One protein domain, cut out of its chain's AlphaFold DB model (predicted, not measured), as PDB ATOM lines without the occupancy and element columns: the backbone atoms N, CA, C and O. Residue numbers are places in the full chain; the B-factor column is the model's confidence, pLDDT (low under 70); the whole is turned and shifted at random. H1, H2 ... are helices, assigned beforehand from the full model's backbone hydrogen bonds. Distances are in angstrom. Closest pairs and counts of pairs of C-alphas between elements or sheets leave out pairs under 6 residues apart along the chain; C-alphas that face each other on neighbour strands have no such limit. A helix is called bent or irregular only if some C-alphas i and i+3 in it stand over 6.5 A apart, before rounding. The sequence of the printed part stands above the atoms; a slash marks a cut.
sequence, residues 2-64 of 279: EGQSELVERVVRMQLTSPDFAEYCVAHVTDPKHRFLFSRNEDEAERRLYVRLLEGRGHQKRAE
ATOM      1  N   GLU A   2      45.327  46.313   1.724       60.70
ATOM      2  CA  GLU A   2      45.576  45.014   2.396       60.70
ATOM      3  C   GLU A   2      46.837  45.010   3.283       60.70
ATOM      4  O   GLU A   2      46.737  44.751   4.479       60.70
ATOM      5  N   GLY A   3      47.992  45.450   2.765       73.03
ATOM      6  CA  GLY A   3      49.237  45.477   3.551       73.03
ATOM      7  C   GLY A   3      49.238  46.424   4.766       73.03
ATOM      8  O   GLY A   3      49.987  46.201   5.714       73.03
ATOM      9  N   GLN A   4      48.395  47.464   4.772       78.03
ATOM     10  CA  GLN A   4      48.256  48.364   5.928       78.03
ATOM     11  C   GLN A   4      47.391  47.729   7.022       78.03
ATOM     12  O   GLN A   4      47.741  47.807   8.197       78.03
ATOM     13  N   SER A   5      46.316  47.029   6.644       86.21
ATOM     14  CA  SER A   5      45.500  46.259   7.595       86.21
ATOM     15  C   SER A   5      46.336  45.181   8.291       86.21
ATOM     16  O   SER A   5      46.298  45.056   9.514       86.21
ATOM     17  N   GLU A   6      47.171  44.464   7.530       90.14
ATOM     18  CA  GLU A   6      48.085  43.452   8.076       90.14
ATOM     19  C   GLU A   6      49.111  44.035   9.059       90.14
ATOM     20  O   GLU A   6      49.454  43.390  10.055       90.14
ATOM     21  N   LEU A   7      49.610  45.251   8.800       92.45
ATOM     22  CA  LEU A   7      50.524  45.943   9.709       92.45
ATOM     23  C   LEU A   7      49.829  46.275  11.032       92.45
ATOM     24  O   LEU A   7      50.368  45.949  12.090       92.45
ATOM     25  N   VAL A   8      48.632  46.868  10.979       90.34
ATOM     26  CA  VAL A   8      47.857  47.216  12.178       90.34
ATOM     27  C   VAL A   8      47.569  45.966  13.013       90.34
ATOM     28  O   VAL A   8      47.824  45.953  14.216       90.34
ATOM     29  N   GLU A   9      47.125  44.874  12.389       89.87
ATOM     30  CA  GLU A   9      46.872  43.608  13.087       89.87
ATOM     31  C   GLU A   9      48.131  43.007  13.720       89.87
ATOM     32  O   GLU A   9      48.085  42.502  14.847       89.87
ATOM     33  N   ARG A  10      49.268  43.055  13.015       90.04
ATOM     34  CA  ARG A  10      50.559  42.586  13.534       90.04
ATOM     35  C   ARG A  10      50.992  43.401  14.745       90.04
ATOM     36  O   ARG A  10      51.464  42.821  15.719       90.04
ATOM     37  N   VAL A  11      50.815  44.716  14.686       89.20
ATOM     38  CA  VAL A  11      51.152  45.644  15.765       89.20
ATOM     39  C   VAL A  11      50.274  45.405  16.990       89.20
ATOM     40  O   VAL A  11      50.811  45.247  18.080       89.20
ATOM     41  N   VAL A  12      48.955  45.258  16.820       86.50
ATOM     42  CA  VAL A  12      48.046  44.906  17.927       86.50
ATOM     43  C   VAL A  12      48.432  43.560  18.538       86.50
ATOM     44  O   VAL A  12      48.498  43.416  19.756       86.50
ATOM     45  N   ARG A  13      48.741  42.558  17.708       85.85
ATOM     46  CA  ARG A  13      49.213  41.258  18.198       85.85
ATOM     47  C   ARG A  13      50.501  41.408  19.003       85.85
ATOM     48  O   ARG A  13      50.594  40.840  20.086       85.85
ATOM     49  N   MET A  14      51.465  42.176  18.500       85.86
ATOM     50  CA  MET A  14      52.739  42.420  19.169       85.86
ATOM     51  C   MET A  14      52.542  43.137  20.504       85.86
ATOM     52  O   MET A  14      53.081  42.680  21.500       85.86
ATOM     53  N   GLN A  15      51.706  44.170  20.566       84.10
ATOM     54  CA  GLN A  15      51.384  44.868  21.813       84.10
ATOM     55  C   GLN A  15      50.793  43.949  22.881       84.10
ATOM     56  O   GLN A  15      51.065  44.116  24.065       84.10
ATOM     57  N   LEU A  16      49.971  42.985  22.467       78.78
ATOM     58  CA  LEU A  16      49.276  42.090  23.388       78.78
ATOM     59  C   LEU A  16      50.103  40.868  23.807       78.78
ATOM     60  O   LEU A  16      49.736  40.212  24.783       78.78
ATOM     61  N   THR A  17      51.162  40.524  23.066       77.61
ATOM     62  CA  THR A  17      51.889  39.249  23.241       77.61
ATOM     63  C   THR A  17      53.398  39.393  23.389       77.61
ATOM     64  O   THR A  17      54.021  38.508  23.971       77.61
ATOM     65  N   SER A  18      53.995  40.467  22.871       76.79
ATOM     66  CA  SER A  18      55.444  40.608  22.802       76.79
ATOM     67  C   SER A  18      55.992  41.403  23.988       76.79
ATOM     68  O   SER A  18      55.577  42.546  24.196       76.79
ATOM     69  N   PRO A  19      56.982  40.856  24.716       71.62
ATOM     70  CA  PRO A  19      57.732  41.601  25.722       71.62
ATOM     71  C   PRO A  19      58.470  42.824  25.157       71.62
ATOM     72  O   PRO A  19      58.699  43.778  25.903       71.62
ATOM     73  N   ASP A  20      58.792  42.786  23.863       75.43
ATOM     74  CA  ASP A  20      59.680  43.726  23.170       75.43
ATOM     75  C   ASP A  20      58.887  44.796  22.402       75.43
ATOM     76  O   ASP A  20      59.435  45.574  21.621       75.43
ATOM     77  N   PHE A  21      57.566  44.866  22.604       81.58
ATOM     78  CA  PHE A  21      56.731  45.877  21.953       81.58
ATOM     79  C   PHE A  21      57.181  47.308  22.286       81.58
ATOM     80  O   PHE A  21      57.128  48.198  21.440       81.58
ATOM     81  N   ALA A  22      57.681  47.512  23.507       74.87
ATOM     82  CA  ALA A  22      58.313  48.756  23.922       74.87
ATOM     83  C   ALA A  22      59.443  49.180  22.967       74.87
ATOM     84  O   ALA A  22      59.427  50.293  22.442       74.87
ATOM     85  N   GLU A  23      60.376  48.269  22.704       76.93
ATOM     86  CA  GLU A  23      61.538  48.484  21.839       76.93
ATOM     87  C   GLU A  23      61.108  48.683  20.384       76.93
ATOM     88  O   GLU A  23      61.621  49.566  19.696       76.93
ATOM     89  N   TYR A  24      60.098  47.930  19.938       83.86
ATOM     90  CA  TYR A  24      59.497  48.104  18.620       83.86
ATOM     91  C   TYR A  24      58.939  49.518  18.419       83.86
ATOM     92  O   TYR A  24      59.197  50.131  17.383       83.86
ATOM     93  N   CYS A  25      58.210  50.061  19.397       81.15
ATOM     94  CA  CYS A  25      57.682  51.421  19.311       81.15
ATOM     95  C   CYS A  25      58.790  52.476  19.287       81.15
ATOM     96  O   CYS A  25      58.675  53.432  18.528       81.15
ATOM     97  N   VAL A  26      59.864  52.298  20.064       75.61
ATOM     98  CA  VAL A  26      61.026  53.205  20.022       75.61
ATOM     99  C   VAL A  26      61.676  53.176  18.637       75.61
ATOM    100  O   VAL A  26      61.907  54.226  18.046       75.61
ATOM    101  N   ALA A  27      61.910  51.983  18.084       84.03
ATOM    102  CA  ALA A  27      62.555  51.813  16.783       84.03
ATOM    103  C   ALA A  27      61.749  52.405  15.609       84.03
ATOM    104  O   ALA A  27      62.335  52.749  14.586       84.03
ATOM    105  N   HIS A  28      60.428  52.542  15.756       85.57
ATOM    106  CA  HIS A  28      59.525  53.030  14.707       85.57
ATOM    107  C   HIS A  28      58.837  54.355  15.067       85.57
ATOM    108  O   HIS A  28      57.870  54.740  14.412       85.57
ATOM    109  N   VAL A  29      59.309  55.075  16.093       79.15
ATOM    110  CA  VAL A  29      58.651  56.306  16.567       79.15
ATOM    111  C   VAL A  29      58.562  57.372  15.465       79.15
ATOM    112  O   VAL A  29      57.548  58.061  15.338       79.15
ATOM    113  N   THR A  30      59.566  57.443  14.591       79.37
ATOM    114  CA  THR A  30      59.620  58.357  13.442       79.37
ATOM    115  C   THR A  30      59.172  57.730  12.113       79.37
ATOM    116  O   THR A  30      59.178  58.427  11.101       79.37
ATOM    117  N   ASP A  31      58.759  56.453  12.081       84.69
ATOM    118  CA  ASP A  31      58.325  55.780  10.846       84.69
ATOM    119  C   ASP A  31      56.904  56.235  10.447       84.69
ATOM    120  O   ASP A  31      55.945  56.002  11.195       84.69
ATOM    121  N   PRO A  32      56.709  56.843   9.257       85.05
ATOM    122  CA  PRO A  32      55.389  57.253   8.786       85.05
ATOM    123  C   PRO A  32      54.372  56.108   8.696       85.05
ATOM    124  O   PRO A  32      53.177  56.355   8.850       85.05
ATOM    125  N   LYS A  33      54.816  54.862   8.473       87.60
ATOM    126  CA  LYS A  33      53.938  53.678   8.406       87.60
ATOM    127  C   LYS A  33      53.340  53.308   9.758       87.60
ATOM    128  O   LYS A  33      52.331  52.614   9.809       87.60
ATOM    129  N   HIS A  34      53.948  53.776  10.843       88.11
ATOM    130  CA  HIS A  34      53.532  53.502  12.215       88.11
ATOM    131  C   HIS A  34      52.889  54.721  12.855       88.11
ATOM    132  O   HIS A  34      52.614  54.716  14.050       88.11
ATOM    133  N   ARG A  35      52.583  55.762  12.073       82.40
ATOM    134  CA  ARG A  35      51.938  56.976  12.577       82.40
ATOM    135  C   ARG A  35      50.640  56.667  13.326       82.40
ATOM    136  O   ARG A  35      50.395  57.289  14.354       82.40
ATOM    137  N   PHE A  36      49.865  55.665  12.898       84.47
ATOM    138  CA  PHE A  36      48.627  55.248  13.572       84.47
ATOM    139  C   PHE A  36      48.828  54.806  15.033       84.47
ATOM    140  O   PHE A  36      47.903  54.946  15.838       84.47
ATOM    141  N   LEU A  37      50.021  54.307  15.397       82.43
ATOM    142  CA  LEU A  37      50.359  53.969  16.783       82.43
ATOM    143  C   LEU A  37      50.382  55.202  17.668       82.43
ATOM    144  O   LEU A  37      50.119  55.093  18.856       82.43
ATOM    145  N   PHE A  38      50.694  56.365  17.106       78.86
ATOM    146  CA  PHE A  38      50.932  57.557  17.899       78.86
ATOM    147  C   PHE A  38      50.056  58.760  17.508       78.86
ATOM    148  O   PHE A  38      50.187  59.854  18.062       78.86
ATOM    149  N   SER A  39      49.173  58.571  16.534       74.89
ATOM    150  CA  SER A  39      48.235  59.579  16.067       74.89
ATOM    151  C   SER A  39      47.065  59.707  17.035       74.89
ATOM    152  O   SER A  39      46.499  58.711  17.480       74.89
ATOM    153  N   ARG A  40      46.665  60.945  17.329       67.44
ATOM    154  CA  ARG A  40      45.396  61.234  18.020       67.44
ATOM    155  C   ARG A  40      44.215  61.319  17.069       67.44
ATOM    156  O   ARG A  40      43.083  61.403  17.525       67.44
ATOM    157  N   ASN A  41      44.474  61.363  15.766       70.06
ATOM    158  CA  ASN A  41      43.421  61.596  14.804       70.06
ATOM    159  C   ASN A  41      42.621  60.307  14.575       70.06
ATOM    160  O   ASN A  41      43.051  59.419  13.837       70.06
ATOM    161  N   GLU A  42      41.447  60.216  15.198       66.75
ATOM    162  CA  GLU A  42      40.497  59.122  14.974       66.75
ATOM    163  C   GLU A  42      39.941  59.101  13.538       66.75
ATOM    164  O   GLU A  42      39.345  58.107  13.117       66.75
ATOM    165  N   ASP A  43      40.192  60.135  12.731       70.65
ATOM    166  CA  ASP A  43      39.830  60.144  11.312       70.65
ATOM    167  C   ASP A  43      40.763  59.273  10.453       70.65
ATOM    168  O   ASP A  43      40.393  58.876   9.340       70.65
ATOM    169  N   GLU A  44      41.925  58.867  10.969       81.76
ATOM    170  CA  GLU A  44      42.813  57.936  10.275       81.76
ATOM    171  C   GLU A  44      42.233  56.508  10.311       81.76
ATOM    172  O   GLU A  44      41.971  55.928  11.366       81.76
ATOM    173  N   ALA A  45      42.021  55.904   9.136       86.32
ATOM    174  CA  ALA A  45      41.409  54.574   9.032       86.32
ATOM    175  C   ALA A  45      42.200  53.493   9.790       86.32
ATOM    176  O   ALA A  45      41.608  52.641  10.453       86.32
ATOM    177  N   GLU A  46      43.532  53.567   9.736       86.23
ATOM    178  CA  GLU A  46      44.441  52.684  10.474       86.23
ATOM    179  C   GLU A  46      44.302  52.869  11.987       86.23
ATOM    180  O   GLU A  46      44.279  51.890  12.730       86.23
ATOM    181  N   ARG A  47      44.125  54.117  12.444       84.02
ATOM    182  CA  ARG A  47      43.897  54.434  13.854       84.02
ATOM    183  C   ARG A  47      42.591  53.829  14.355       84.02
ATOM    184  O   ARG A  47      42.584  53.174  15.395       84.02
ATOM    185  N   ARG A  48      41.498  53.983  13.601       84.49
ATOM    186  CA  ARG A  48      40.211  53.357  13.955       84.49
ATOM    187  C   ARG A  48      40.306  51.843  13.996       84.49
ATOM    188  O   ARG A  48      39.737  51.227  14.892       84.49
ATOM    189  N   LEU A  49      40.999  51.244  13.029       88.32
ATOM    190  CA  LEU A  49      41.208  49.801  13.005       88.32
ATOM    191  C   LEU A  49      42.005  49.348  14.236       88.32
ATOM    192  O   LEU A  49      41.600  48.399  14.901       88.32
ATOM    193  N   TYR A  50      43.081  50.058  14.573       87.31
ATOM    194  CA  TYR A  50      43.913  49.788  15.743       87.31
ATOM    195  C   TYR A  50      43.112  49.829  17.053       87.31
ATOM    196  O   TYR A  50      43.111  48.848  17.797       87.31
ATOM    197  N   VAL A  51      42.375  50.920  17.302       82.58
ATOM    198  CA  VAL A  51      41.540  51.082  18.508       82.58
ATOM    199  C   VAL A  51      40.469  49.991  18.575       82.58
ATOM    200  O   VAL A  51      40.362  49.298  19.585       82.58
ATOM    201  N   ARG A  52      39.754  49.743  17.468       85.47
ATOM    202  CA  ARG A  52      38.717  48.702  17.389       85.47
ATOM    203  C   ARG A  52      39.262  47.305  17.698       85.47
ATOM    204  O   ARG A  52      38.605  46.521  18.382       85.47
ATOM    205  N   LEU A  53      40.441  46.962  17.177       86.21
ATOM    206  CA  LEU A  53      41.064  45.656  17.412       86.21
ATOM    207  C   LEU A  53      41.519  45.486  18.869       86.21
ATOM    208  O   LEU A  53      41.403  44.382  19.408       86.21
ATOM    209  N   LEU A  54      42.006  46.554  19.509       81.82
ATOM    210  CA  LEU A  54      42.347  46.542  20.932       81.82
ATOM    211  C   LEU A  54      41.105  46.359  21.810       81.82
ATOM    212  O   LEU A  54      41.100  45.485  22.677       81.82
ATOM    213  N   GLU A  55      40.036  47.109  21.541       79.55
ATOM    214  CA  GLU A  55      38.764  46.993  22.264       79.55
ATOM    215  C   GLU A  55      38.157  45.590  22.117       79.55
ATOM    216  O   GLU A  55      37.775  44.969  23.111       79.55
ATOM    217  N   GLY A  56      38.141  45.040  20.898       77.03
ATOM    218  CA  GLY A  56      37.604  43.703  20.630       77.03
ATOM    219  C   GLY A  56      38.364  42.579  21.343       77.03
ATOM    220  O   GLY A  56      37.750  41.615  21.802       77.03
ATOM    221  N   ARG A  57      39.693  42.696  21.488       71.51
ATOM    222  CA  ARG A  57      40.520  41.680  22.169       71.51
ATOM    223  C   ARG A  57      40.588  41.853  23.684       71.51
ATOM    224  O   ARG A  57      40.729  40.849  24.384       71.51
ATOM    225  N   GLY A  58      40.435  43.074  24.204       58.82
ATOM    226  CA  GLY A  58      40.334  43.319  25.648       58.82
ATOM    227  C   GLY A  58      39.189  42.531  26.297       58.82
ATOM    228  O   GLY A  58      39.344  41.985  27.388       58.82
ATOM    229  N   HIS A  59      38.079  42.359  25.571       51.71
ATOM    230  CA  HIS A  59      36.928  41.575  26.022       51.71
ATOM    231  C   HIS A  59      37.191  40.061  26.053       51.71
ATOM    232  O   HIS A  59      36.685  39.377  26.941       51.71
ATOM    233  N   GLN A  60      38.013  39.526  25.140       51.64
ATOM    234  CA  GLN A  60      38.344  38.092  25.111       51.64
ATOM    235  C   GLN A  60      39.233  37.676  26.286       51.64
ATOM    236  O   GLN A  60      39.020  36.616  26.869       51.64
ATOM    237  N   LYS A  61      40.188  38.523  26.693       47.66
ATOM    238  CA  LYS A  61      41.128  38.183  27.776       47.66
ATOM    239  C   LYS A  61      40.443  38.051  29.143       47.66
ATOM    240  O   LYS A  61      40.956  37.361  30.014       47.66
ATOM    241  N   ARG A  62      39.254  38.642  29.331       40.88
ATOM    242  CA  ARG A  62      38.473  38.499  30.573       40.88
ATOM    243  C   ARG A  62      37.895  37.088  30.763       40.88
ATOM    244  O   ARG A  62      37.529  36.749  31.883       40.88
ATOM    245  N   ALA A  63      37.825  36.279  29.704       41.57
ATOM    246  CA  ALA A  63      37.307  34.913  29.775       41.57
ATOM    247  C   ALA A  63      38.383  33.860  30.104       41.57
ATOM    248  O   ALA A  63      38.040  32.757  30.518       41.57
ATOM    249  N   GLU A  64      39.673  34.178  29.961       34.19
ATOM    250  CA  GLU A  64      40.742  33.178  30.014       34.19
ATOM    251  C   GLU A  64      41.958  33.699  30.792       34.19
ATOM    252  O   GLU A  64      42.936  34.167  30.212       34.19
TER     253      GLU A  64
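This is residues 2 to 64 of the 279 residues of an uncharacterized protein of Trypanosoma cruzi (strain CL Brener) (UniProt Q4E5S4). Two long helices, H1 and H4, cross as a narrow X and run the same way, and two short helices, H2 and H3, lie on the loop of chain that leads from the end of H1 back to the start of H4. H3 packs on the first turns of H4, H2 is held more loosely near the end of H1, and residues 59 to 64 stick out as a tail at the end of H4. The printed part has 63 residues with four named helices, in the order H1, H2, H3, H4, and no named strand; the class is all helix. The whole is compact, with a radius of gyration of the C-alphas of 11.9 A, and spans 36 by 27 by 22 A.

H1, residues 2 to 17, touches H4, residues 45 to 61, and the closest C-alphas, those of Val 8 and Tyr 50, are 5.9 A apart. The two run the same way at a steep tilt of 37 degrees, only just past shallow. H2, residues 21 to 27, is close to H1 but not clearly touching it, the closest C-alphas being those of Gln 15 and Phe 21 at 5.4 A. Their lines stand at a steep tilt of 54 degrees, opposite ways. H2 and H4 are apart. H3, residues 32 to 38, is only just apart from H2, with the closest C-alphas 8.2 A from each other. H1 and H3 are near each other, with 11 pairs of C-alphas within 10 A. H3 touches H4, which meets it with residues 46 to 50 alone; the closest C-alphas, of Phe 36 and Arg 47, are 4.8 A apart, and the helices run the same way at a steep tilt of 48 degrees. In H1 and H2 every O i to N i+4 pair is within hydrogen-bond range; in H4 11 of 13 are, and in H3 0 of 3, beside 3 of 4 O i to N i+3 pairs.

H1 begins at C-alpha 2, at (45.576, 45.014, 2.396), and measures 22.5 A from first to last C-alpha. H2 measures 9.8 A. H3 measures 10.1 A and is irregular: C-alphas 33 and 36 are 7.6 A apart. H4 measures 24.9 A, from C-alpha 45 at (41.409, 54.574, 9.032) to C-alpha 61 at (41.128, 38.183, 27.776).

The two C-alphas farthest apart, those of Thr 30 and Ala 63, are 36.3 A from each other. The printed part has no cut. The links H1 to H2 and H2 to H3 are tight, and the link H3 to H4 is short. The mean pLDDT of the printed part is 77.4; residues 2, 40, 42 and 58 to 64 are under 70.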